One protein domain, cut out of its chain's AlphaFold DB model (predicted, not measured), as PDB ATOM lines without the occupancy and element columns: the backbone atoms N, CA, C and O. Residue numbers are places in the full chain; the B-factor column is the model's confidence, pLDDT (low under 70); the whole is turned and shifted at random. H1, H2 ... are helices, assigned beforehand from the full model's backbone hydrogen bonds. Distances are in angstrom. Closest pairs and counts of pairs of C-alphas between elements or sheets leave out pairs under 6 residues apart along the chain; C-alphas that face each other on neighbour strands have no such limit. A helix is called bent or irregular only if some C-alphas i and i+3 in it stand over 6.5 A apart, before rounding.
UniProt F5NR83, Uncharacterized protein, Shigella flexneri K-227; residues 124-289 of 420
ATOM      1  N   LYS A 124      12.302  24.081  35.293       90.44
ATOM      2  CA  LYS A 124      11.396  23.871  34.162       90.44
ATOM      3  C   LYS A 124      10.770  22.478  34.187       90.44
ATOM      4  O   LYS A 124       9.577  22.334  33.913       90.44
ATOM      5  N   SER A 125      11.534  21.457  34.580       87.38
ATOM      6  CA  SER A 125      10.979  20.129  34.871       87.38
ATOM      7  C   SER A 125       9.911  20.196  35.967       87.38
ATOM      8  O   SER A 125       8.835  19.613  35.817       87.38
ATOM      9  N   GLN A 126      10.174  20.930  37.052       87.62
ATOM     10  CA  GLN A 126       9.219  21.092  38.154       87.62
ATOM     11  C   GLN A 126       7.948  21.836  37.716       87.62
ATOM     12  O   GLN A 126       6.845  21.395  38.047       87.62
ATOM     13  N   GLU A 127       8.084  22.902  36.923       91.12
ATOM     14  CA  GLU A 127       6.967  23.655  36.341       91.12
ATOM     15  C   GLU A 127       6.052  22.742  35.509       91.12
ATOM     16  O   GLU A 127       4.839  22.695  35.728       91.12
ATOM     17  N   TYR A 128       6.619  21.958  34.587       91.88
ATOM     18  CA  TYR A 128       5.845  21.050  33.737       91.88
ATOM     19  C   TYR A 128       5.191  19.914  34.519       91.88
ATOM     20  O   TYR A 128       4.037  19.570  34.249       91.88
ATOM     21  N   ILE A 129       5.876  19.368  35.525       88.50
ATOM     22  CA  ILE A 129       5.300  18.375  36.437       88.50
ATOM     23  C   ILE A 129       4.116  18.966  37.206       88.50
ATOM     24  O   ILE A 129       3.061  18.332  37.276       88.50
ATOM     25  N   SER A 130       4.260  20.176  37.757       88.50
ATOM     26  CA  SER A 130       3.170  20.869  38.454       88.50
ATOM     27  C   SER A 130       1.995  21.119  37.516       88.50
ATOM     28  O   SER A 130       0.846  20.864  37.867       88.50
ATOM     29  N   ARG A 131       2.275  21.524  36.275       89.62
ATOM     30  CA  ARG A 131       1.228  21.791  35.293       89.62
ATOM     31  C   ARG A 131       0.460  20.534  34.891       89.62
ATOM     32  O   ARG A 131      -0.760  20.597  34.761       89.62
ATOM     33  N   LEU A 132       1.136  19.395  34.723       90.75
ATOM     34  CA  LEU A 132       0.468  18.110  34.493       90.75
ATOM     35  C   LEU A 132      -0.385  17.705  35.704       90.75
ATOM     36  O   LEU A 132      -1.518  17.261  35.518       90.75
ATOM     37  N   LYS A 133       0.124  17.905  36.929       89.38
ATOM     38  CA  LYS A 133      -0.616  17.628  38.172       89.38
ATOM     39  C   LYS A 133      -1.933  18.389  38.235       89.38
ATOM     40  O   LYS A 133      -2.984  17.774  38.432       89.38
ATOM     41  N   ASP A 134      -1.882  19.698  38.005       87.75
ATOM     42  CA  ASP A 134      -3.073  20.544  37.971       87.75
ATOM     43  C   ASP A 134      -4.024  20.153  36.838       87.75
ATOM     44  O   ASP A 134      -5.246  20.147  37.006       87.75
ATOM     45  N   LEU A 135      -3.484  19.761  35.685       89.81
ATOM     46  CA  LEU A 135      -4.296  19.332  34.554       89.81
ATOM     47  C   LEU A 135      -5.155  18.105  34.900       89.81
ATOM     48  O   LEU A 135      -6.361  18.132  34.649       89.81
ATOM     49  N   VAL A 136      -4.551  17.078  35.510       89.75
ATOM     50  CA  VAL A 136      -5.200  15.788  35.799       89.75
ATOM     51  C   VAL A 136      -6.102  15.841  37.036       89.75
ATOM     52  O   VAL A 136      -7.237  15.381  36.966       89.75
ATOM     53  N   PHE A 137      -5.632  16.390  38.161       86.25
ATOM     54  CA  PHE A 137      -6.332  16.249  39.450       86.25
ATOM     55  C   PHE A 137      -7.055  17.509  39.932       86.25
ATOM     56  O   PHE A 137      -8.020  17.406  40.689       86.25
ATOM     57  N   ASN A 138      -6.621  18.705  39.525       85.19
ATOM     58  CA  ASN A 138      -7.186  19.942  40.060       85.19
ATOM     59  C   ASN A 138      -8.510  20.293  39.369       85.19
ATOM     60  O   ASN A 138      -8.532  21.037  38.393       85.19
ATOM     61  N   ILE A 139      -9.632  19.775  39.863       83.38
ATOM     62  CA  ILE A 139     -10.965  20.023  39.277       83.38
ATOM     63  C   ILE A 139     -11.390  21.504  39.285       83.38
ATOM     64  O   ILE A 139     -12.312  21.873  38.563       83.38
ATOM     65  N   ASN A 140     -10.734  22.348  40.091       80.06
ATOM     66  CA  ASN A 140     -11.047  23.772  40.220       80.06
ATOM     67  C   ASN A 140     -10.237  24.650  39.258       80.06
ATOM     68  O   ASN A 140     -10.607  25.806  39.036       80.06
ATOM     69  N   ASP A 141      -9.136  24.131  38.705       77.06
ATOM     70  CA  ASP A 141      -8.330  24.868  37.739       77.06
ATOM     71  C   ASP A 141      -9.107  25.040  36.429       77.06
ATOM     72  O   ASP A 141      -9.585  24.075  35.834       77.06
ATOM     73  N   LYS A 142      -9.220  26.285  35.970       72.88
ATOM     74  CA  LYS A 142      -9.865  26.633  34.696       72.88
ATOM     75  C   LYS A 142      -8.855  26.980  33.610       72.88
ATOM     76  O   LYS A 142      -9.248  27.312  32.494       72.88
ATOM     77  N   ASN A 143      -7.561  26.927  33.920       76.44
ATOM     78  CA  ASN A 143      -6.530  27.252  32.955       76.44
ATOM     79  C   ASN A 143      -6.480  26.175  31.874       76.44
ATOM     80  O   ASN A 143      -6.140  25.017  32.138       76.44
ATOM     81  N   GLY A 144      -6.777  26.573  30.640       75.50
ATOM     82  CA  GLY A 144      -6.691  25.691  29.485       75.50
ATOM     83  C   GLY A 144      -5.259  25.228  29.200       75.50
ATOM     84  O   GLY A 144      -4.279  25.892  29.549       75.50
ATOM     85  N   CYS A 145      -5.126  24.072  28.558       81.12
ATOM     86  CA  CYS A 145      -3.853  23.545  28.076       81.12
ATOM     87  C   CYS A 145      -4.003  23.155  26.600       81.12
ATOM     88  O   CYS A 145      -4.803  22.284  26.244       81.12
ATOM     89  N   ASP A 146      -3.280  23.840  25.716       79.31
ATOM     90  CA  ASP A 146      -3.362  23.595  24.278       79.31
ATOM     91  C   ASP A 146      -2.390  22.495  23.800       79.31
ATOM     92  O   ASP A 146      -1.498  22.037  24.519       79.31
ATOM     93  N   ASP A 147      -2.580  22.049  22.554       80.62
ATOM     94  CA  ASP A 147      -1.727  21.030  21.925       80.62
ATOM     95  C   ASP A 147      -0.258  21.460  21.853       80.62
ATOM     96  O   ASP A 147       0.642  20.622  21.928       80.62
ATOM     97  N   ALA A 148      -0.002  22.754  21.644       85.38
ATOM     98  CA  ALA A 148       1.350  23.272  21.502       85.38
ATOM     99  C   ALA A 148       2.098  23.177  22.834       85.38
ATOM    100  O   ALA A 148       3.267  22.800  22.858       85.38
ATOM    101  N   TYR A 149       1.413  23.455  23.939       88.12
ATOM    102  CA  TYR A 149       1.951  23.355  25.280       88.12
ATOM    103  C   TYR A 149       2.241  21.905  25.671       88.12
ATOM    104  O   TYR A 149       3.355  21.606  26.094       88.12
ATOM    105  N   LEU A 150       1.312  20.972  25.434       89.38
ATOM    106  CA  LEU A 150       1.577  19.548  25.682       89.38
ATOM    107  C   LEU A 150       2.750  19.028  24.837       89.38
ATOM    108  O   LEU A 150       3.604  18.307  25.347       89.38
ATOM    109  N   LYS A 151       2.860  19.445  23.567       90.94
ATOM    110  CA  LYS A 151       4.018  19.111  22.720       90.94
ATOM    111  C   LYS A 151       5.330  19.688  23.250       90.94
ATOM    112  O   LYS A 151       6.354  19.023  23.122       90.94
ATOM    113  N   LYS A 152       5.318  20.890  23.841       92.56
ATOM    114  CA  LYS A 152       6.499  21.468  24.503       92.56
ATOM    115  C   LYS A 152       6.935  20.616  25.691       92.56
ATOM    116  O   LYS A 152       8.124  20.348  25.803       92.56
ATOM    117  N   ILE A 153       5.992  20.156  26.520       92.81
ATOM    118  CA  ILE A 153       6.286  19.246  27.638       92.81
ATOM    119  C   ILE A 153       6.923  17.952  27.118       92.81
ATOM    120  O   ILE A 153       7.995  17.574  27.582       92.81
ATOM    121  N   ILE A 154       6.294  17.308  26.126       93.62
ATOM    122  CA  ILE A 154       6.779  16.046  25.543       93.62
ATOM    123  C   ILE A 154       8.191  16.227  24.976       93.62
ATOM    124  O   ILE A 154       9.107  15.501  25.341       93.62
ATOM    125  N   SER A 155       8.385  17.240  24.126       92.38
ATOM    126  CA  SER A 155       9.686  17.517  23.511       92.38
ATOM    127  C   SER A 155      10.762  17.844  24.538       92.38
ATOM    128  O   SER A 155      11.919  17.510  24.314       92.38
ATOM    129  N   TYR A 156      10.408  18.536  25.620       92.50
ATOM    130  CA  TYR A 156      11.358  18.904  26.657       92.50
ATOM    131  C   TYR A 156      11.827  17.670  27.431       92.50
ATOM    132  O   TYR A 156      13.031  17.462  27.552       92.50
ATOM    133  N   PHE A 157      10.905  16.814  27.886       89.56
ATOM    134  CA  PHE A 157      11.281  15.597  28.604       89.56
ATOM    135  C   PHE A 157      12.034  14.592  27.722       89.56
ATOM    136  O   PHE A 157      13.026  14.038  28.191       89.56
ATOM    137  N   GLY A 158      11.663  14.447  26.446       85.44
ATOM    138  CA  GLY A 158      12.352  13.549  25.510       85.44
ATOM    139  C   GLY A 158      13.767  13.995  25.106       85.44
ATOM    140  O   GLY A 158      14.524  13.204  24.548       85.44
ATOM    141  N   GLN A 159      14.145  15.251  25.372       86.69
ATOM    142  CA  GLN A 159      15.496  15.778  25.119       86.69
ATOM    143  C   GLN A 159      16.428  15.671  26.332       86.69
ATOM    144  O   GLN A 159      17.633  15.891  26.192       86.69
ATOM    145  N   LEU A 160      15.903  15.353  27.518       82.62
ATOM    146  CA  LEU A 160      16.737  15.176  28.702       82.62
ATOM    147  C   LEU A 160      17.577  13.901  28.545       82.62
ATOM    148  O   LEU A 160      17.073  12.854  28.153       82.62
ATOM    149  N   GLN A 161      18.871  13.992  28.857       73.94
ATOM    150  CA  GLN A 161      19.820  12.865  28.837       73.94
ATOM    151  C   GLN A 161      20.515  12.665  30.196       73.94
ATOM    152  O   GLN A 161      21.591  12.081  30.276       73.94
ATOM    153  N   ASN A 162      19.934  13.197  31.273       67.12
ATOM    154  CA  ASN A 162      20.513  13.169  32.617       67.12
ATOM    155  C   ASN A 162      19.980  11.993  33.461       67.12
ATOM    156  O   ASN A 162      19.095  11.247  33.052       67.12
ATOM    157  N   GLU A 163      20.489  11.846  34.685       57.97
ATOM    158  CA  GLU A 163      20.046  10.806  35.631       57.97
ATOM    159  C   GLU A 163      18.538  10.880  35.959       57.97
ATOM    160  O   GLU A 163      17.942   9.894  36.390       57.97
ATOM    161  N   ALA A 164      17.891  12.027  35.708       62.09
ATOM    162  CA  ALA A 164      16.463  12.225  35.925       62.09
ATOM    163  C   ALA A 164      15.568  11.624  34.831       62.09
ATOM    164  O   ALA A 164      14.350  11.584  35.018       62.09
ATOM    165  N   VAL A 165      16.139  11.121  33.730       69.75
ATOM    166  CA  VAL A 165      15.394  10.581  32.577       69.75
ATOM    167  C   VAL A 165      14.409   9.483  32.971       69.75
ATOM    168  O   VAL A 165      13.287   9.446  32.466       69.75
ATOM    169  N   HIS A 166      14.762   8.622  33.927       66.50
ATOM    170  CA  HIS A 166      13.848   7.592  34.431       66.50
ATOM    171  C   HIS A 166      12.587   8.181  35.087       66.50
ATOM    172  O   HIS A 166      11.506   7.609  34.980       66.50
ATOM    173  N   VAL A 167      12.700   9.347  35.726       71.38
ATOM    174  CA  VAL A 167      11.568  10.046  36.348       71.38
ATOM    175  C   VAL A 167      10.789  10.832  35.296       71.38
ATOM    176  O   VAL A 167       9.569  10.702  35.219       71.38
ATOM    177  N   THR A 168      11.466  11.634  34.474       76.94
ATOM    178  CA  THR A 168      10.824  12.547  33.515       76.94
ATOM    179  C   THR A 168      10.138  11.822  32.356       76.94
ATOM    180  O   THR A 168       9.072  12.260  31.930       76.94
ATOM    181  N   SER A 169      10.652  10.669  31.917       81.19
ATOM    182  CA  SER A 169      10.008   9.817  30.896       81.19
ATOM    183  C   SER A 169       8.616   9.317  31.309       81.19
ATOM    184  O   SER A 169       7.717   9.162  30.475       81.19
ATOM    185  N   CYS A 170       8.379   9.129  32.611       85.06
ATOM    186  CA  CYS A 170       7.061   8.766  33.130       85.06
ATOM    187  C   CYS A 170       6.052   9.920  32.943       85.06
ATOM    188  O   CYS A 170       4.892   9.698  32.586       85.06
ATOM    189  N   TYR A 171       6.497  11.166  33.133       88.94
ATOM    190  CA  TYR A 171       5.689  12.367  32.889       88.94
ATOM    191  C   TYR A 171       5.501  12.652  31.398       88.94
ATOM    192  O   TYR A 171       4.425  13.089  30.991       88.94
ATOM    193  N   GLU A 172       6.513  12.362  30.580       89.50
ATOM    194  CA  GLU A 172       6.400  12.382  29.121       89.50
ATOM    195  C   GLU A 172       5.304  11.423  28.648       89.50
ATOM    196  O   GLU A 172       4.396  11.838  27.929       89.50
ATOM    197  N   THR A 173       5.325  10.173  29.125       90.62
ATOM    198  CA  THR A 173       4.307   9.155  28.816       90.62
ATOM    199  C   THR A 173       2.904   9.654  29.161       90.62
ATOM    200  O   THR A 173       1.989   9.573  28.340       90.62
ATOM    201  N   LEU A 174       2.734  10.249  30.346       93.31
ATOM    202  CA  LEU A 174       1.462  10.843  30.746       93.31
ATOM    203  C   LEU A 174       1.019  11.961  29.784       93.31
ATOM    204  O   LEU A 174      -0.135  11.984  29.355       93.31
ATOM    205  N   ALA A 175       1.925  12.868  29.407       93.50
ATOM    206  CA  ALA A 175       1.622  13.947  28.465       93.50
ATOM    207  C   ALA A 175       1.251  13.415  27.065       93.50
ATOM    208  O   ALA A 175       0.330  13.939  26.426       93.50
ATOM    209  N   VAL A 176       1.915  12.348  26.605       92.94
ATOM    210  CA  VAL A 176       1.588  11.643  25.355       92.94
ATOM    211  C   VAL A 176       0.182  11.051  25.423       92.94
ATOM    212  O   VAL A 176      -0.607  11.263  24.501       92.94
ATOM    213  N   TYR A 177      -0.175  10.372  26.514       94.56
ATOM    214  CA  TYR A 177      -1.516   9.807  26.685       94.56
ATOM    215  C   TYR A 177      -2.591  10.889  26.659       94.56
ATOM    216  O   TYR A 177      -3.573  10.747  25.935       94.56
ATOM    217  N   ILE A 178      -2.384  12.009  27.357       93.12
ATOM    218  CA  ILE A 178      -3.310  13.150  27.323       93.12
ATOM    219  C   ILE A 178      -3.467  13.683  25.886       93.12
ATOM    220  O   ILE A 178      -4.591  13.922  25.438       93.12
ATOM    221  N   CYS A 179      -2.375  13.799  25.120       90.25
ATOM    222  CA  CYS A 179      -2.438  14.184  23.704       90.25
ATOM    223  C   CYS A 179      -3.230  13.192  22.843       90.25
ATOM    224  O   CYS A 179      -3.975  13.605  21.950       90.25
ATOM    225  N   LEU A 180      -3.043  11.889  23.055       90.88
ATOM    226  CA  LEU A 180      -3.740  10.845  22.304       90.88
ATOM    227  C   LEU A 180      -5.236  10.838  22.636       90.88
ATOM    228  O   LEU A 180      -6.058  10.847  21.720       90.88
ATOM    229  N   ILE A 181      -5.591  10.925  23.919       92.12
ATOM    230  CA  ILE A 181      -6.977  11.039  24.390       92.12
ATOM    231  C   ILE A 181      -7.652  12.258  23.756       92.12
ATOM    232  O   ILE A 181      -8.737  12.135  23.193       92.12
ATOM    233  N   ARG A 182      -6.987  13.419  23.752       86.19
ATOM    234  CA  ARG A 182      -7.498  14.631  23.094       86.19
ATOM    235  C   ARG A 182      -7.789  14.427  21.605       86.19
ATOM    236  O   ARG A 182      -8.743  14.989  21.078       86.19
ATOM    237  N   LYS A 183      -6.981  13.615  20.919       86.50
ATOM    238  CA  LYS A 183      -7.170  13.236  19.507       86.50
ATOM    239  C   LYS A 183      -8.156  12.077  19.318       86.50
ATOM    240  O   LYS A 183      -8.214  11.515  18.227       86.50
ATOM    241  N   ASN A 184      -8.899  11.708  20.361       88.56
ATOM    242  CA  ASN A 184      -9.827  10.581  20.387       88.56
ATOM    243  C   ASN A 184      -9.172   9.222  20.049       88.56
ATOM    244  O   ASN A 184      -9.822   8.307  19.551       88.56
ATOM    245  N   LYS A 185      -7.873   9.067  20.339       91.31
ATOM    246  CA  LYS A 185      -7.102   7.824  20.162       91.31
ATOM    247  C   LYS A 185      -7.095   6.992  21.447       91.31
ATOM    248  O   LYS A 185      -6.045   6.641  21.975       91.31
ATOM    249  N   ILE A 186      -8.282   6.724  21.986       92.69
ATOM    250  CA  ILE A 186      -8.451   6.034  23.276       92.69
ATOM    251  C   ILE A 186      -7.934   4.594  23.217       92.69
ATOM    252  O   ILE A 186      -7.252   4.152  24.137       92.69
ATOM    253  N   ASN A 187      -8.228   3.882  22.127       92.31
ATOM    254  CA  ASN A 187      -7.829   2.484  21.968       92.31
ATOM    255  C   ASN A 187      -6.305   2.332  21.893       92.31
ATOM    256  O   ASN A 187      -5.772   1.420  22.516       92.31
ATOM    257  N   ASP A 188      -5.609   3.264  21.227       93.56
ATOM    258  CA  ASP A 188      -4.140   3.311  21.202       93.56
ATOM    259  C   ASP A 188      -3.596   3.373  22.644       93.56
ATOM    260  O   ASP A 188      -2.719   2.605  23.028       93.56
ATOM    261  N   VAL A 189      -4.168   4.248  23.483       95.25
ATOM    262  CA  VAL A 189      -3.758   4.402  24.890       95.25
ATOM    263  C   VAL A 189      -4.072   3.155  25.720       95.25
ATOM    264  O   VAL A 189      -3.234   2.726  26.511       95.25
ATOM    265  N   LEU A 190      -5.250   2.547  25.547       93.81
ATOM    266  CA  LEU A 190      -5.612   1.307  26.243       93.81
ATOM    267  C   LEU A 190      -4.674   0.150  25.871       93.81
ATOM    268  O   LEU A 190      -4.221  -0.558  26.766       93.81
ATOM    269  N   GLN A 191      -4.304   0.023  24.595       93.19
ATOM    270  CA  GLN A 191      -3.337  -0.974  24.143       93.19
ATOM    271  C   GLN A 191      -1.953  -0.747  24.768       93.19
ATOM    272  O   GLN A 191      -1.313  -1.699  25.210       93.19
ATOM    273  N   HIS A 192      -1.506   0.508  24.876       93.38
ATOM    274  CA  HIS A 192      -0.262   0.825  25.575       93.38
ATOM    275  C   HIS A 192      -0.308   0.458  27.068       93.38
ATOM    276  O   HIS A 192       0.699  -0.007  27.606       93.38
ATOM    277  N   TYR A 193      -1.452   0.625  27.743       91.94
ATOM    278  CA  TYR A 193      -1.631   0.135  29.117       91.94
ATOM    279  C   TYR A 193      -1.509  -1.387  29.202       91.94
ATOM    280  O   TYR A 193      -0.763  -1.880  30.047       91.94
ATOM    281  N   ASP A 194      -2.185  -2.117  28.315       89.75
ATOM    282  CA  ASP A 194      -2.148  -3.582  28.304       89.75
ATOM    283  C   ASP A 194      -0.722  -4.097  28.021       89.75
ATOM    284  O   ASP A 194      -0.266  -5.075  28.611       89.75
ATOM    285  N   ASP A 195       0.031  -3.419  27.150       89.81
ATOM    286  CA  ASP A 195       1.447  -3.702  26.895       89.81
ATOM    287  C   ASP A 195       2.324  -3.447  28.125       89.81
ATOM    288  O   ASP A 195       3.210  -4.247  28.437       89.81
ATOM    289  N   MET A 196       2.092  -2.328  28.814       86.81
ATOM    290  CA  MET A 196       2.825  -1.937  30.017       86.81
ATOM    291  C   MET A 196       2.577  -2.923  31.166       86.81
ATOM    292  O   MET A 196       3.512  -3.280  31.882       86.81
ATOM    293  N   GLU A 197       1.342  -3.399  31.317       83.81
ATOM    294  CA  GLU A 197       0.964  -4.400  32.313       83.81
ATOM    295  C   GLU A 197       1.558  -5.775  31.984       83.81
ATOM    296  O   GLU A 197       2.213  -6.375  32.838       83.81
ATOM    297  N   ARG A 198       1.441  -6.241  30.729       84.94
ATOM    298  CA  ARG A 198       2.031  -7.518  30.282       84.94
ATOM    299  C   ARG A 198       3.542  -7.582  30.485       84.94
ATOM    300  O   ARG A 198       4.073  -8.650  30.774       84.94
ATOM    301  N   LYS A 199       4.233  -6.452  30.322       82.75
ATOM    302  CA  LYS A 199       5.685  -6.337  30.522       82.75
ATOM    303  C   LYS A 199       6.084  -6.083  31.981       82.75
ATOM    304  O   LYS A 199       7.270  -5.988  32.255       82.75
ATOM    305  N   GLY A 200       5.129  -5.937  32.904       75.06
ATOM    306  CA  GLY A 200       5.395  -5.623  34.314       75.06
ATOM    307  C   GLY A 200       5.837  -4.178  34.587       75.06
ATOM    308  O   GLY A 200       5.999  -3.805  35.747       75.06
ATOM    309  N   LEU A 201       5.950  -3.341  33.552       75.00
ATOM    310  CA  LEU A 201       6.476  -1.972  33.621       75.00
ATOM    311  C   LEU A 201       5.604  -1.042  34.471       75.00
ATOM    312  O   LEU A 201       6.107  -0.117  35.099       75.00
ATOM    313  N   PHE A 202       4.292  -1.293  34.540       79.38
ATOM    314  CA  PHE A 202       3.406  -0.477  35.377       79.38
ATOM    315  C   PHE A 202       3.754  -0.612  36.869       79.38
ATOM    316  O   PHE A 202       3.641   0.350  37.628       79.38
ATOM    317  N   GLY A 203       4.210  -1.797  37.294       69.38
ATOM    318  CA  GLY A 203       4.666  -2.042  38.662       69.38
ATOM    319  C   GLY A 203       6.022  -1.410  38.987       69.38
ATOM    320  O   GLY A 203       6.350  -1.271  40.164       69.38
ATOM    321  N   GLU A 204       6.787  -1.018  37.966       68.38
ATOM    322  CA  GLU A 204       8.079  -0.335  38.094       68.38
ATOM    323  C   GLU A 204       7.937   1.191  38.178       68.38
ATOM    324  O   GLU A 204       8.904   1.885  38.491       68.38
ATOM    325  N   LEU A 205       6.738   1.731  37.927       71.19
ATOM    326  CA  LEU A 205       6.491   3.162  38.053       71.19
ATOM    327  C   LEU A 205       6.710   3.633  39.498       71.19
ATOM    328  O   LEU A 205       6.309   2.945  40.443       71.19
ATOM    329  N   PRO A 206       7.275   4.840  39.690       66.50
ATOM    330  CA  PRO A 206       7.420   5.420  41.015       66.50
ATOM    331  C   PRO A 206       6.055   5.580  41.690       66.50
ATOM    332  O   PRO A 206       5.075   6.003  41.064       66.50
ATOM    333  N   SER A 207       6.011   5.299  42.993       63.81
ATOM    334  CA  SER A 207       4.848   5.605  43.817       63.81
ATOM    335  C   SER A 207       4.542   7.107  43.783       63.81
ATOM    336  O   SER A 207       5.419   7.958  43.610       63.81
ATOM    337  N   GLY A 208       3.266   7.447  43.947       70.44
ATOM    338  CA  GLY A 208       2.799   8.830  43.948       70.44
ATOM    339  C   GLY A 208       2.157   9.248  42.628       70.44
ATOM    340  O   GLY A 208       1.403   8.486  42.022       70.44
ATOM    341  N   TYR A 209       2.418  10.490  42.210       80.50
ATOM    342  CA  TYR A 209       1.604  11.190  41.213       80.50
ATOM    343  C   TYR A 209       1.407  10.421  39.910       80.50
ATOM    344  O   TYR A 209       0.272  10.240  39.488       80.50
ATOM    345  N   VAL A 210       2.497  10.008  39.252       83.56
ATOM    346  CA  VAL A 210       2.401   9.471  37.888       83.56
ATOM    347  C   VAL A 210       1.612   8.170  37.888       83.56
ATOM    348  O   VAL A 210       0.715   7.998  37.067       83.56
ATOM    349  N   ARG A 211       1.877   7.293  38.862       84.25
ATOM    350  CA  ARG A 211       1.133   6.044  39.033       84.25
ATOM    351  C   ARG A 211      -0.347   6.304  39.325       84.25
ATOM    352  O   ARG A 211      -1.199   5.648  38.734       84.25
ATOM    353  N   GLY A 212      -0.667   7.292  40.163       87.19
ATOM    354  CA  GLY A 212      -2.049   7.716  40.408       87.19
ATOM    355  C   GLY A 212      -2.737   8.283  39.157       87.19
ATOM    356  O   GLY A 212      -3.864   7.900  38.849       87.19
ATOM    357  N   ALA A 213      -2.057   9.155  38.406       91.12
ATOM    358  CA  ALA A 213      -2.576   9.793  37.195       91.12
ATOM    359  C   ALA A 213      -2.841   8.776  36.078       91.12
ATOM    360  O   ALA A 213      -3.890   8.806  35.439       91.12
ATOM    361  N   LEU A 214      -1.911   7.847  35.863       91.56
ATOM    362  CA  LEU A 214      -2.063   6.783  34.878       91.56
ATOM    363  C   LEU A 214      -3.191   5.813  35.269       91.56
ATOM    364  O   LEU A 214      -4.025   5.481  34.432       91.56
ATOM    365  N   SER A 215      -3.309   5.441  36.547       92.25
ATOM    366  CA  SER A 215      -4.450   4.646  37.030       92.25
ATOM    367  C   SER A 215      -5.791   5.355  36.849       92.25
ATOM    368  O   SER A 215      -6.774   4.716  36.467       92.25
ATOM    369  N   LEU A 216      -5.843   6.672  37.079       94.50
ATOM    370  CA  LEU A 216      -7.030   7.492  36.836       94.50
ATOM    371  C   LEU A 216      -7.421   7.444  35.360       94.50
ATOM    372  O   LEU A 216      -8.569   7.130  35.048       94.50
ATOM    373  N   LEU A 217      -6.473   7.697  34.452       95.50
ATOM    374  CA  LEU A 217      -6.731   7.647  33.014       95.50
ATOM    375  C   LEU A 217      -7.159   6.245  32.573       95.50
ATOM    376  O   LEU A 217      -8.174   6.125  31.897       95.50
ATOM    377  N   ARG A 218      -6.458   5.180  32.985       95.25
ATOM    378  CA  ARG A 218      -6.847   3.799  32.654       95.25
ATOM    379  C   ARG A 218      -8.275   3.499  33.101       95.25
ATOM    380  O   ARG A 218      -9.072   3.027  32.298       95.25
ATOM    381  N   THR A 219      -8.610   3.828  34.348       94.69
ATOM    382  CA  THR A 219      -9.953   3.619  34.905       94.69
ATOM    383  C   THR A 219     -11.010   4.396  34.116       94.69
ATOM    384  O   THR A 219     -12.032   3.835  33.732       94.69
ATOM    385  N   ALA A 220     -10.762   5.675  33.826       95.94
ATOM    386  CA  ALA A 220     -11.688   6.517  33.076       95.94
ATOM    387  C   ALA A 220     -11.916   6.012  31.641       95.94
ATOM    388  O   ALA A 220     -13.052   5.979  31.168       95.94
ATOM    389  N   LEU A 221     -10.854   5.583  30.954       95.62
ATOM    390  CA  LEU A 221     -10.953   5.029  29.604       95.62
ATOM    391  C   LEU A 221     -11.704   3.691  29.593       95.62
ATOM    392  O   LEU A 221     -12.527   3.472  28.706       95.62
ATOM    393  N   GLU A 222     -11.501   2.844  30.605       94.00
ATOM    394  CA  GLU A 222     -12.260   1.599  30.768       94.00
ATOM    395  C   GLU A 222     -13.758   1.885  30.953       94.00
ATOM    396  O   GLU A 222     -14.596   1.291  30.276       94.00
ATOM    397  N   VAL A 223     -14.110   2.871  31.789       93.88
ATOM    398  CA  VAL A 223     -15.496   3.349  31.925       93.88
ATOM    399  C   VAL A 223     -16.022   3.881  30.593       93.88
ATOM    400  O   VAL A 223     -17.140   3.558  30.197       93.88
ATOM    401  N   LYS A 224     -15.234   4.669  29.858       93.88
ATOM    402  CA  LYS A 224     -15.663   5.244  28.579       93.88
ATOM    403  C   LYS A 224     -15.969   4.176  27.525       93.88
ATOM    404  O   LYS A 224     -16.964   4.313  26.812       93.88
ATOM    405  N   VAL A 225     -15.126   3.153  27.407       92.31
ATOM    406  CA  VAL A 225     -15.199   2.153  26.327       92.31
ATOM    407  C   VAL A 225     -16.066   0.957  26.718       92.31
ATOM    408  O   VAL A 225     -16.914   0.529  25.936       92.31
ATOM    409  N   ASN A 226     -15.919   0.454  27.945       88.88
ATOM    410  CA  ASN A 226     -16.433  -0.849  28.358       88.88
ATOM    411  C   ASN A 226     -17.505  -0.788  29.456       88.88
ATOM    412  O   ASN A 226     -17.847  -1.840  29.989       88.88
ATOM    413  N   ARG A 227     -18.102   0.380  29.773       87.44
ATOM    414  CA  ARG A 227     -19.048   0.565  30.909       87.44
ATOM    415  C   ARG A 227     -20.043  -0.571  31.166       87.44
ATOM    416  O   ARG A 227     -20.301  -0.890  32.317       87.44
ATOM    417  N   LYS A 228     -20.623  -1.163  30.114       83.75
ATOM    418  CA  LYS A 228     -21.654  -2.213  30.231       83.75
ATOM    419  C   LYS A 228     -21.098  -3.574  30.670       83.75
ATOM    420  O   LYS A 228     -21.861  -4.404  31.145       83.75
ATOM    421  N   ASN A 229     -19.799  -3.792  30.490       84.56
ATOM    422  CA  ASN A 229     -19.113  -5.063  30.720       84.56
ATOM    423  C   ASN A 229     -18.199  -5.025  31.955       84.56
ATOM    424  O   ASN A 229     -17.549  -6.025  32.262       84.56
ATOM    425  N   ILE A 230     -18.125  -3.884  32.650       84.12
ATOM    426  CA  ILE A 230     -17.320  -3.736  33.865       84.12
ATOM    427  C   ILE A 230     -17.943  -4.598  34.961       84.12
ATOM    428  O   ILE A 230     -19.100  -4.416  35.337       84.12
ATOM    429  N   LYS A 231     -17.167  -5.559  35.463       81.12
ATOM    430  CA  LYS A 231     -17.580  -6.434  36.562       81.12
ATOM    431  C   LYS A 231     -17.258  -5.772  37.898       81.12
ATOM    432  O   LYS A 231     -16.279  -5.035  38.016       81.12
ATOM    433  N   TYR A 232     -18.037  -6.095  38.927       77.81
ATOM    434  CA  TYR A 232     -17.715  -5.682  40.291       77.81
ATOM    435  C   TYR A 232     -16.280  -6.085  40.659       77.81
ATOM    436  O   TYR A 232     -15.844  -7.199  40.370       77.81
ATOM    437  N   GLY A 233     -15.540  -5.160  41.268       76.00
ATOM    438  CA  GLY A 233     -14.161  -5.382  41.697       76.00
ATOM    439  C   GLY A 233     -13.092  -5.287  40.603       76.00
ATOM    440  O   GLY A 233     -11.922  -5.119  40.937       76.00
ATOM    441  N   SER A 234     -13.442  -5.309  39.308       84.19
ATOM    442  CA  SER A 234     -12.432  -5.348  38.233       84.19
ATOM    443  C   SER A 234     -11.576  -4.082  38.145       84.19
ATOM    444  O   SER A 234     -10.474  -4.115  37.605       84.19
ATOM    445  N   LEU A 235     -12.067  -2.964  38.684       87.69
ATOM    446  CA  LEU A 235     -11.349  -1.690  38.729       87.69
ATOM    447  C   LEU A 235     -10.598  -1.454  40.047       87.69
ATOM    448  O   LEU A 235      -9.830  -0.500  40.126       87.69
ATOM    449  N   PHE A 236     -10.789  -2.286  41.079       84.88
ATOM    450  CA  PHE A 236     -10.293  -1.997  42.436       84.88
ATOM    451  C   PHE A 236      -8.775  -1.832  42.488       84.88
ATOM    452  O   PHE A 236      -8.289  -0.909  43.136       84.88
ATOM    453  N   TYR A 237      -8.044  -2.647  41.726       83.62
ATOM    454  CA  TYR A 237      -6.592  -2.529  41.593       83.62
ATOM    455  C   TYR A 237      -6.155  -1.119  41.155       83.62
ATOM    456  O   TYR A 237      -5.288  -0.504  41.773       83.62
ATOM    457  N   TRP A 238      -6.798  -0.568  40.124       87.31
ATOM    458  CA  TRP A 238      -6.493   0.773  39.626       87.31
ATOM    459  C   TRP A 238      -6.968   1.857  40.601       87.31
ATOM    460  O   TRP A 238      -6.238   2.815  40.860       87.31
ATOM    461  N   LEU A 239      -8.156   1.692  41.195       86.75
ATOM    462  CA  LEU A 239      -8.706   2.638  42.173       86.75
ATOM    463  C   LEU A 239      -7.817   2.764  43.419       86.75
ATOM    464  O   LEU A 239      -7.672   3.866  43.942       86.75
ATOM    465  N   ASP A 240      -7.172   1.685  43.866       82.12
ATOM    466  CA  ASP A 240      -6.252   1.712  45.010       82.12
ATOM    467  C   ASP A 240      -5.031   2.606  44.770       82.12
ATOM    468  O   ASP A 240      -4.618   3.354  45.662       82.12
ATOM    469  N   HIS A 241      -4.510   2.623  43.544       82.12
ATOM    470  CA  HIS A 241      -3.445   3.546  43.158       82.12
ATOM    471  C   HIS A 241      -3.918   4.998  43.060       82.12
ATOM    472  O   HIS A 241      -3.149   5.904  43.377       82.12
ATOM    473  N   VAL A 242      -5.171   5.235  42.659       83.56
ATOM    474  CA  VAL A 242      -5.757   6.584  42.676       83.56
ATOM    475  C   VAL A 242      -5.898   7.073  44.119       83.56
ATOM    476  O   VAL A 242      -5.430   8.168  44.426       83.56
ATOM    477  N   LYS A 243      -6.472   6.256  45.018       78.00
ATOM    478  CA  LYS A 243      -6.655   6.565  46.452       78.00
ATOM    479  C   LYS A 243      -5.355   6.979  47.131       78.00
ATOM    480  O   LYS A 243      -5.341   7.953  47.872       78.00
ATOM    481  N   ALA A 244      -4.254   6.288  46.834       67.81
ATOM    482  CA  ALA A 244      -2.938   6.596  47.394       67.81
ATOM    483  C   ALA A 244      -2.415   8.010  47.054       67.81
ATOM    484  O   ALA A 244      -1.460   8.463  47.681       67.81
ATOM    485  N   TYR A 245      -3.014   8.709  46.080       67.00
ATOM    486  CA  TYR A 245      -2.639  10.071  45.688       67.00
ATOM    487  C   TYR A 245      -3.768  11.106  45.880       67.00
ATOM    488  O   TYR A 245      -3.643  12.251  45.445       67.00
ATOM    489  N   GLN A 246      -4.872  10.731  46.541       58.97
ATOM    490  CA  GLN A 246      -6.044  11.600  46.708       58.97
ATOM    491  C   GLN A 246      -5.832  12.771  47.679       58.97
ATOM    492  O   GLN A 246      -6.477  13.806  47.506       58.97
ATOM    493  N   ASP A 247      -4.917  12.648  48.645       53.94
ATOM    494  CA  ASP A 247      -4.695  13.655  49.697       53.94
ATOM    495  C   ASP A 247      -4.066  14.963  49.180       53.94
ATOM    496  O   ASP A 247      -4.069  15.977  49.875       53.94
ATOM    497  N   ALA A 248      -3.543  14.972  47.948       52.38
ATOM    498  CA  ALA A 248      -2.922  16.156  47.354       52.38
ATOM    499  C   ALA A 248      -3.939  17.213  46.876       52.38
ATOM    500  O   ALA A 248      -3.568  18.373  46.703       52.38
ATOM    501  N   PHE A 249      -5.211  16.843  46.673       53.91
ATOM    502  CA  PHE A 249      -6.252  17.744  46.167       53.91
ATOM    503  C   PHE A 249      -7.536  17.602  46.992       53.91
ATOM    504  O   PHE A 249      -8.329  16.678  46.793       53.91
ATOM    505  N   ILE A 250      -7.738  18.539  47.925       51.03
ATOM    506  CA  ILE A 250      -8.947  18.617  48.755       51.03
ATOM    507  C   ILE A 250     -10.092  19.190  47.914       51.03
ATOM    508  O   ILE A 250     -10.069  20.354  47.504       51.03
ATOM    509  N   GLU A 251     -11.118  18.378  47.686       56.94
ATOM    510  CA  GLU A 251     -12.352  18.808  47.036       56.94
ATOM    511  C   GLU A 251     -13.286  19.442  48.069       56.94
ATOM    512  O   GLU A 251     -13.599  18.847  49.100       56.94
ATOM    513  N   LYS A 252     -13.749  20.665  47.798       53.19
ATOM    514  CA  LYS A 252     -14.796  21.303  48.602       53.19
ATOM    515  C   LYS A 252     -16.149  20.919  48.022       53.19
ATOM    516  O   LYS A 252     -16.628  21.566  47.095       53.19
ATOM    517  N   ILE A 253     -16.755  19.872  48.568       52.81
ATOM    518  CA  ILE A 253     -18.142  19.524  48.261       52.81
ATOM    519  C   ILE A 253     -19.032  20.262  49.268       52.81
ATOM    520  O   ILE A 253     -18.832  20.099  50.474       52.81
ATOM    521  N   PRO A 254     -20.024  21.052  48.832       44.28
ATOM    522  CA  PRO A 254     -21.103  21.450  49.720       44.28
ATOM    523  C   PRO A 254     -21.938  20.202  50.044       44.28
ATOM    524  O   PRO A 254     -22.774  19.775  49.250       44.28
ATOM    525  N   LEU A 255     -21.671  19.573  51.191       45.28
ATOM    526  CA  LEU A 255     -22.543  18.539  51.745       45.28
ATOM    527  C   LEU A 255     -23.826  19.221  52.224       45.28
ATOM    528  O   LEU A 255     -23.783  20.082  53.099       45.28
ATOM    529  N   ILE A 256     -24.957  18.863  51.615       44.19
ATOM    530  CA  ILE A 256     -26.270  19.430  51.960       44.19
ATOM    531  C   ILE A 256     -26.832  18.779  53.241       44.19
ATOM    532  O   ILE A 256     -27.709  19.358  53.868       44.19
ATOM    533  N   ASP A 257     -26.275  17.649  53.693       44.59
ATOM    534  CA  ASP A 257     -26.620  17.050  54.987       44.59
ATOM    535  C   ASP A 257     -25.403  16.351  55.634       44.59
ATOM    536  O   ASP A 257     -24.749  15.540  54.973       44.59
ATOM    537  N   PRO A 258     -25.073  16.637  56.909       38.81
ATOM    538  CA  PRO A 258     -23.883  16.110  57.583       38.81
ATOM    539  C   PRO A 258     -24.083  14.733  58.242       38.81
ATOM    540  O   PRO A 258     -23.204  14.275  58.972       38.81
ATOM    541  N   VAL A 259     -25.219  14.059  58.038       44.34
ATOM    542  CA  VAL A 259     -25.471  12.766  58.690       44.34
ATOM    543  C   VAL A 259     -24.781  11.651  57.904       44.34
ATOM    544  O   VAL A 259     -25.230  11.259  56.828       44.34
ATOM    545  N   TYR A 260     -23.686  11.121  58.454       42.22
ATOM    546  CA  TYR A 260     -23.105   9.863  57.991       42.22
ATOM    547  C   TYR A 260     -24.145   8.749  58.156       42.22
ATOM    548  O   TYR A 260     -24.562   8.442  59.274       42.22
ATOM    549  N   LYS A 261     -24.568   8.151  57.043       55.00
ATOM    550  CA  LYS A 261     -25.353   6.918  57.038       55.00
ATOM    551  C   LYS A 261     -24.536   5.852  56.329       55.00
ATOM    552  O   LYS A 261     -24.186   5.995  55.159       55.00
ATOM    553  N   GLU A 262     -24.229   4.782  57.043       41.12
ATOM    554  CA  GLU A 262     -23.468   3.659  56.506       41.12
ATOM    555  C   GLU A 262     -24.148   3.109  55.234       41.12
ATOM    556  O   GLU A 262     -25.360   2.860  55.197       41.12
ATOM    557  N   GLY A 263     -23.379   2.972  54.149       54.16
ATOM    558  CA  GLY A 263     -23.847   2.475  52.851       54.16
ATOM    559  C   GLY A 263     -24.430   3.509  51.876       54.16
ATOM    560  O   GLY A 263     -25.028   3.109  50.881       54.16
ATOM    561  N   GLU A 264     -24.293   4.817  52.105       68.50
ATOM    562  CA  GLU A 264     -24.529   5.777  51.010       68.50
ATOM    563  C   GLU A 264     -23.407   5.715  49.964       68.50
ATOM    564  O   GLU A 264     -22.256   5.423  50.282       68.50
ATOM    565  N   ILE A 265     -23.730   6.058  48.713       69.88
ATOM    566  CA  ILE A 265     -22.809   5.954  47.568       69.88
ATOM    567  C   ILE A 265     -21.481   6.693  47.764       69.88
ATOM    568  O   ILE A 265     -20.441   6.254  47.281       69.88
ATOM    569  N   GLN A 266     -21.519   7.815  48.485       67.50
ATOM    570  CA  GLN A 266     -20.356   8.644  48.790       67.50
ATOM    571  C   GLN A 266     -19.476   8.087  49.918       67.50
ATOM    572  O   GLN A 266     -18.338   8.521  50.055       67.50
ATOM    573  N   TYR A 267     -19.995   7.151  50.719       68.25
ATOM    574  CA  TYR A 267     -19.269   6.520  51.822       68.25
ATOM    575  C   TYR A 267     -18.694   5.150  51.436       68.25
ATOM    576  O   TYR A 267     -17.857   4.626  52.160       68.25
ATOM    577  N   ASP A 268     -19.059   4.593  50.275       75.75
ATOM    578  CA  ASP A 268     -18.299   3.500  49.666       75.75
ATOM    579  C   ASP A 268     -17.041   4.063  48.986       75.75
ATOM    580  O   ASP A 268     -17.112   4.798  47.996       75.75
ATOM    581  N   ALA A 269     -15.868   3.704  49.508       76.06
ATOM    582  CA  ALA A 269     -14.587   4.232  49.045       76.06
ATOM    583  C   ALA A 269     -14.305   3.976  47.552       76.06
ATOM    584  O   ALA A 269     -13.632   4.783  46.898       76.06
ATOM    585  N   ASN A 270     -14.792   2.862  46.998       82.44
ATOM    586  CA  ASN A 270     -14.585   2.507  45.595       82.44
ATOM    587  C   ASN A 270     -15.512   3.310  44.685       82.44
ATOM    588  O   ASN A 270     -15.034   3.917  43.728       82.44
ATOM    589  N   ASN A 271     -16.805   3.372  45.007       84.12
ATOM    590  CA  ASN A 271     -17.786   4.160  44.263       84.12
ATOM    591  C   ASN A 271     -17.441   5.650  44.319       84.12
ATOM    592  O   ASN A 271     -17.457   6.318  43.285       84.12
ATOM    593  N   PHE A 272     -17.043   6.163  45.486       83.19
ATOM    594  CA  PHE A 272     -16.602   7.545  45.629       83.19
ATOM    595  C   PHE A 272     -15.350   7.839  44.798       83.19
ATOM    596  O   PHE A 272     -15.324   8.804  44.035       83.19
ATOM    597  N   THR A 273     -14.332   6.975  44.861       86.50
ATOM    598  CA  THR A 273     -13.130   7.142  44.028       86.50
ATOM    599  C   THR A 273     -13.467   7.086  42.540       86.50
ATOM    600  O   THR A 273     -12.949   7.884  41.765       86.50
ATOM    601  N   LEU A 274     -14.359   6.187  42.128       90.44
ATOM    602  CA  LEU A 274     -14.779   6.055  40.737       90.44
ATOM    603  C   LEU A 274     -15.536   7.297  40.245       90.44
ATOM    604  O   LEU A 274     -15.248   7.800  39.160       90.44
ATOM    605  N   MET A 275     -16.439   7.841  41.065       89.75
ATOM    606  CA  MET A 275     -17.106   9.125  40.825       89.75
ATOM    607  C   MET A 275     -16.094  10.269  40.659       89.75
ATOM    608  O   MET A 275     -16.194  11.053  39.713       89.75
ATOM    609  N   ARG A 276     -15.067  10.331  41.515       88.75
ATOM    610  CA  ARG A 276     -13.977  11.312  41.394       88.75
ATOM    611  C   ARG A 276     -13.165  11.133  40.116       88.75
ATOM    612  O   ARG A 276     -12.887  12.120  39.445       88.75
ATOM    613  N   VAL A 277     -12.825   9.899  39.740       93.31
ATOM    614  CA  VAL A 277     -12.117   9.596  38.484       93.31
ATOM    615  C   VAL A 277     -12.903  10.120  37.282       93.31
ATOM    616  O   VAL A 277     -12.323  10.787  36.427       93.31
ATOM    617  N   ILE A 278     -14.217   9.871  37.235       94.44
ATOM    618  CA  ILE A 278     -15.097  10.372  36.167       94.44
ATOM    619  C   ILE A 278     -15.043  11.902  36.105       94.44
ATOM    620  O   ILE A 278     -14.825  12.471  35.033       94.44
ATOM    621  N   LYS A 279     -15.178  12.565  37.259       92.69
ATOM    622  CA  LYS A 279     -15.135  14.025  37.361       92.69
ATOM    623  C   LYS A 279     -13.801  14.603  36.907       92.69
ATOM    624  O   LYS A 279     -13.779  15.495  36.065       92.69
ATOM    625  N   MET A 280     -12.698  14.092  37.448       92.44
ATOM    626  CA  MET A 280     -11.343  14.540  37.130       92.44
ATOM    627  C   MET A 280     -11.037  14.361  35.646       92.44
ATOM    628  O   MET A 280     -10.537  15.287  35.014       92.44
ATOM    629  N   TYR A 281     -11.405  13.218  35.064       94.69
ATOM    630  CA  TYR A 281     -11.233  12.969  33.637       94.69
ATOM    631  C   TYR A 281     -12.044  13.946  32.776       94.69
ATOM    632  O   TYR A 281     -11.488  14.568  31.872       94.69
ATOM    633  N   ASN A 282     -13.335  14.134  33.068       93.62
ATOM    634  CA  ASN A 282     -14.168  15.071  32.313       93.62
ATOM    635  C   ASN A 282     -13.669  16.523  32.455       93.62
ATOM    636  O   ASN A 282     -13.574  17.222  31.451       93.62
ATOM    637  N   CYS A 283     -13.258  16.962  33.649       90.69
ATOM    638  CA  CYS A 283     -12.672  18.294  33.846       90.69
ATOM    639  C   CYS A 283     -11.304  18.447  33.163       90.69
ATOM    640  O   CYS A 283     -11.003  19.500  32.603       90.69
ATOM    641  N   MET A 284     -10.467  17.406  33.163       92.19
ATOM    642  CA  MET A 284      -9.217  17.390  32.398       92.19
ATOM    643  C   MET A 284      -9.505  17.585  30.906       92.19
ATOM    644  O   MET A 284      -8.835  18.389  30.254       92.19
ATOM    645  N   LEU A 285     -10.521  16.892  30.376       91.06
ATOM    646  CA  LEU A 285     -10.959  17.071  28.998       91.06
ATOM    647  C   LEU A 285     -11.406  18.507  28.732       91.06
ATOM    648  O   LEU A 285     -10.934  19.079  27.758       91.06
ATOM    649  N   GLU A 286     -12.216  19.131  29.591       87.69
ATOM    650  CA  GLU A 286     -12.616  20.541  29.426       87.69
ATOM    651  C   GLU A 286     -11.401  21.472  29.291       87.69
ATOM    652  O   GLU A 286     -11.340  22.282  28.365       87.69
ATOM    653  N   LYS A 287     -10.381  21.305  30.146       87.88
ATOM    654  CA  LYS A 287      -9.151  22.120  30.110       87.88
ATOM    655  C   LYS A 287      -8.356  21.941  28.820       87.88
ATOM    656  O   LYS A 287      -7.739  22.891  28.340       87.88
ATOM    657  N   ILE A 288      -8.331  20.733  28.258       85.62
ATOM    658  CA  ILE A 288      -7.615  20.462  27.004       85.62
ATOM    659  C   ILE A 288      -8.499  20.636  25.767       85.62
ATOM    660  O   ILE A 288      -8.025  20.464  24.653       85.62
ATOM    661  N   SER A 289      -9.769  21.000  25.895       73.44
ATOM    662  CA  SER A 289     -10.688  21.065  24.754       73.44
ATOM    663  C   SER A 289     -10.858  22.493  24.262       73.44
ATOM    664  O   SER A 289     -11.864  23.145  24.500       73.44
TER     665      SER A 289
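AT A GLANCE: This is residues 124 to 289 of the 420 residues of an uncharacterized protein of Shigella flexneri K-227 (UniProt F5NR83). Helices H1, H3, H4, H7 and H8 pack round the kinked helix H6, which forms the core; H8 crosses it, and H2 packs on H3 at one end of the body. From the long link between H7 and H8, residues 253 to 263 stick out as a loop at the other end. The printed part has 166 residues with eight named helices, H1 to H8 in order along the chain, and no named strand; its class is all helix. It is compact, with a radius of gyration of the C-alphas of 16.3 A, and elongated, spanning 53 by 35 by 29 A.

HOW THE PARTS SIT: H1, residues 124 to 137, touches H3, residues 165 to 182, at a steep tilt of 44 degrees, the same way; the closest C-alphas are those of Ile 129 and Tyr 171, 7.0 A apart. H2, residues 147 to 159, forms a hairpin with H3, Ile 154 and Glu 172 coming closest with C-alphas 5.1 A apart. H4, residues 186 to 198, forms another hairpin with H3, and their closest C-alphas, Tyr 177 and Val 189, are 6.1 A apart. H5, residues 201 to 204, is close to but not clearly touching H4, with the C-alphas of Met 196 and Phe 202 closest at 5.6 A. The hub is H6, residues 209 to 229, which touches five helices; with H1 and H3 it makes a bundle, three helices that touch one another. H1 and H6 only just touch, with 3 pairs of C-alphas within 8 A, the closest being Val 136 and Ala 213 at 6.7 A. H7, residues 236 to 243, forms a hairpin with H6, the C-alphas of Gly 212 and Val 242 being closest at 4.5 A. H8, residues 269 to 288, touches H6 about perpendicular, at 81 degrees, with the C-alphas of Leu 216 and Val 277 closest at 5.7 A. Every O i to N i+4 pair is within hydrogen-bond range in H1, H2, H4 and H8, against 12 of 14 in H3, 15 of 17 in H6 and 3 of 4 in H7; H5 is too short for such a pair.

IN THESE COORDINATES: H1 begins at C-alpha 124, (11.396, 23.871, 34.162), and is 20.0 A long from first to last C-alpha. H3 measures 25.1 A. H6 measures 28.3 A, with a kink of 54 degrees near residue 223; it is irregular, C-alphas 225 and 228 being 8.7 A apart. H8 measures 28.2 A and ends at C-alpha 288, (-7.615, 20.462, 27.004).

THE WHOLE: The C-alphas of Gln 161 and Val 259, the two farthest apart, are 54.2 A apart. The printed part has no cut. The link from H7 to H8, residues 244 to 268, is long. Mean pLDDT of the printed part is 81.1; residues 162 to 166, 203 to 204, 206 to 207 and 244 to 267 are under 70.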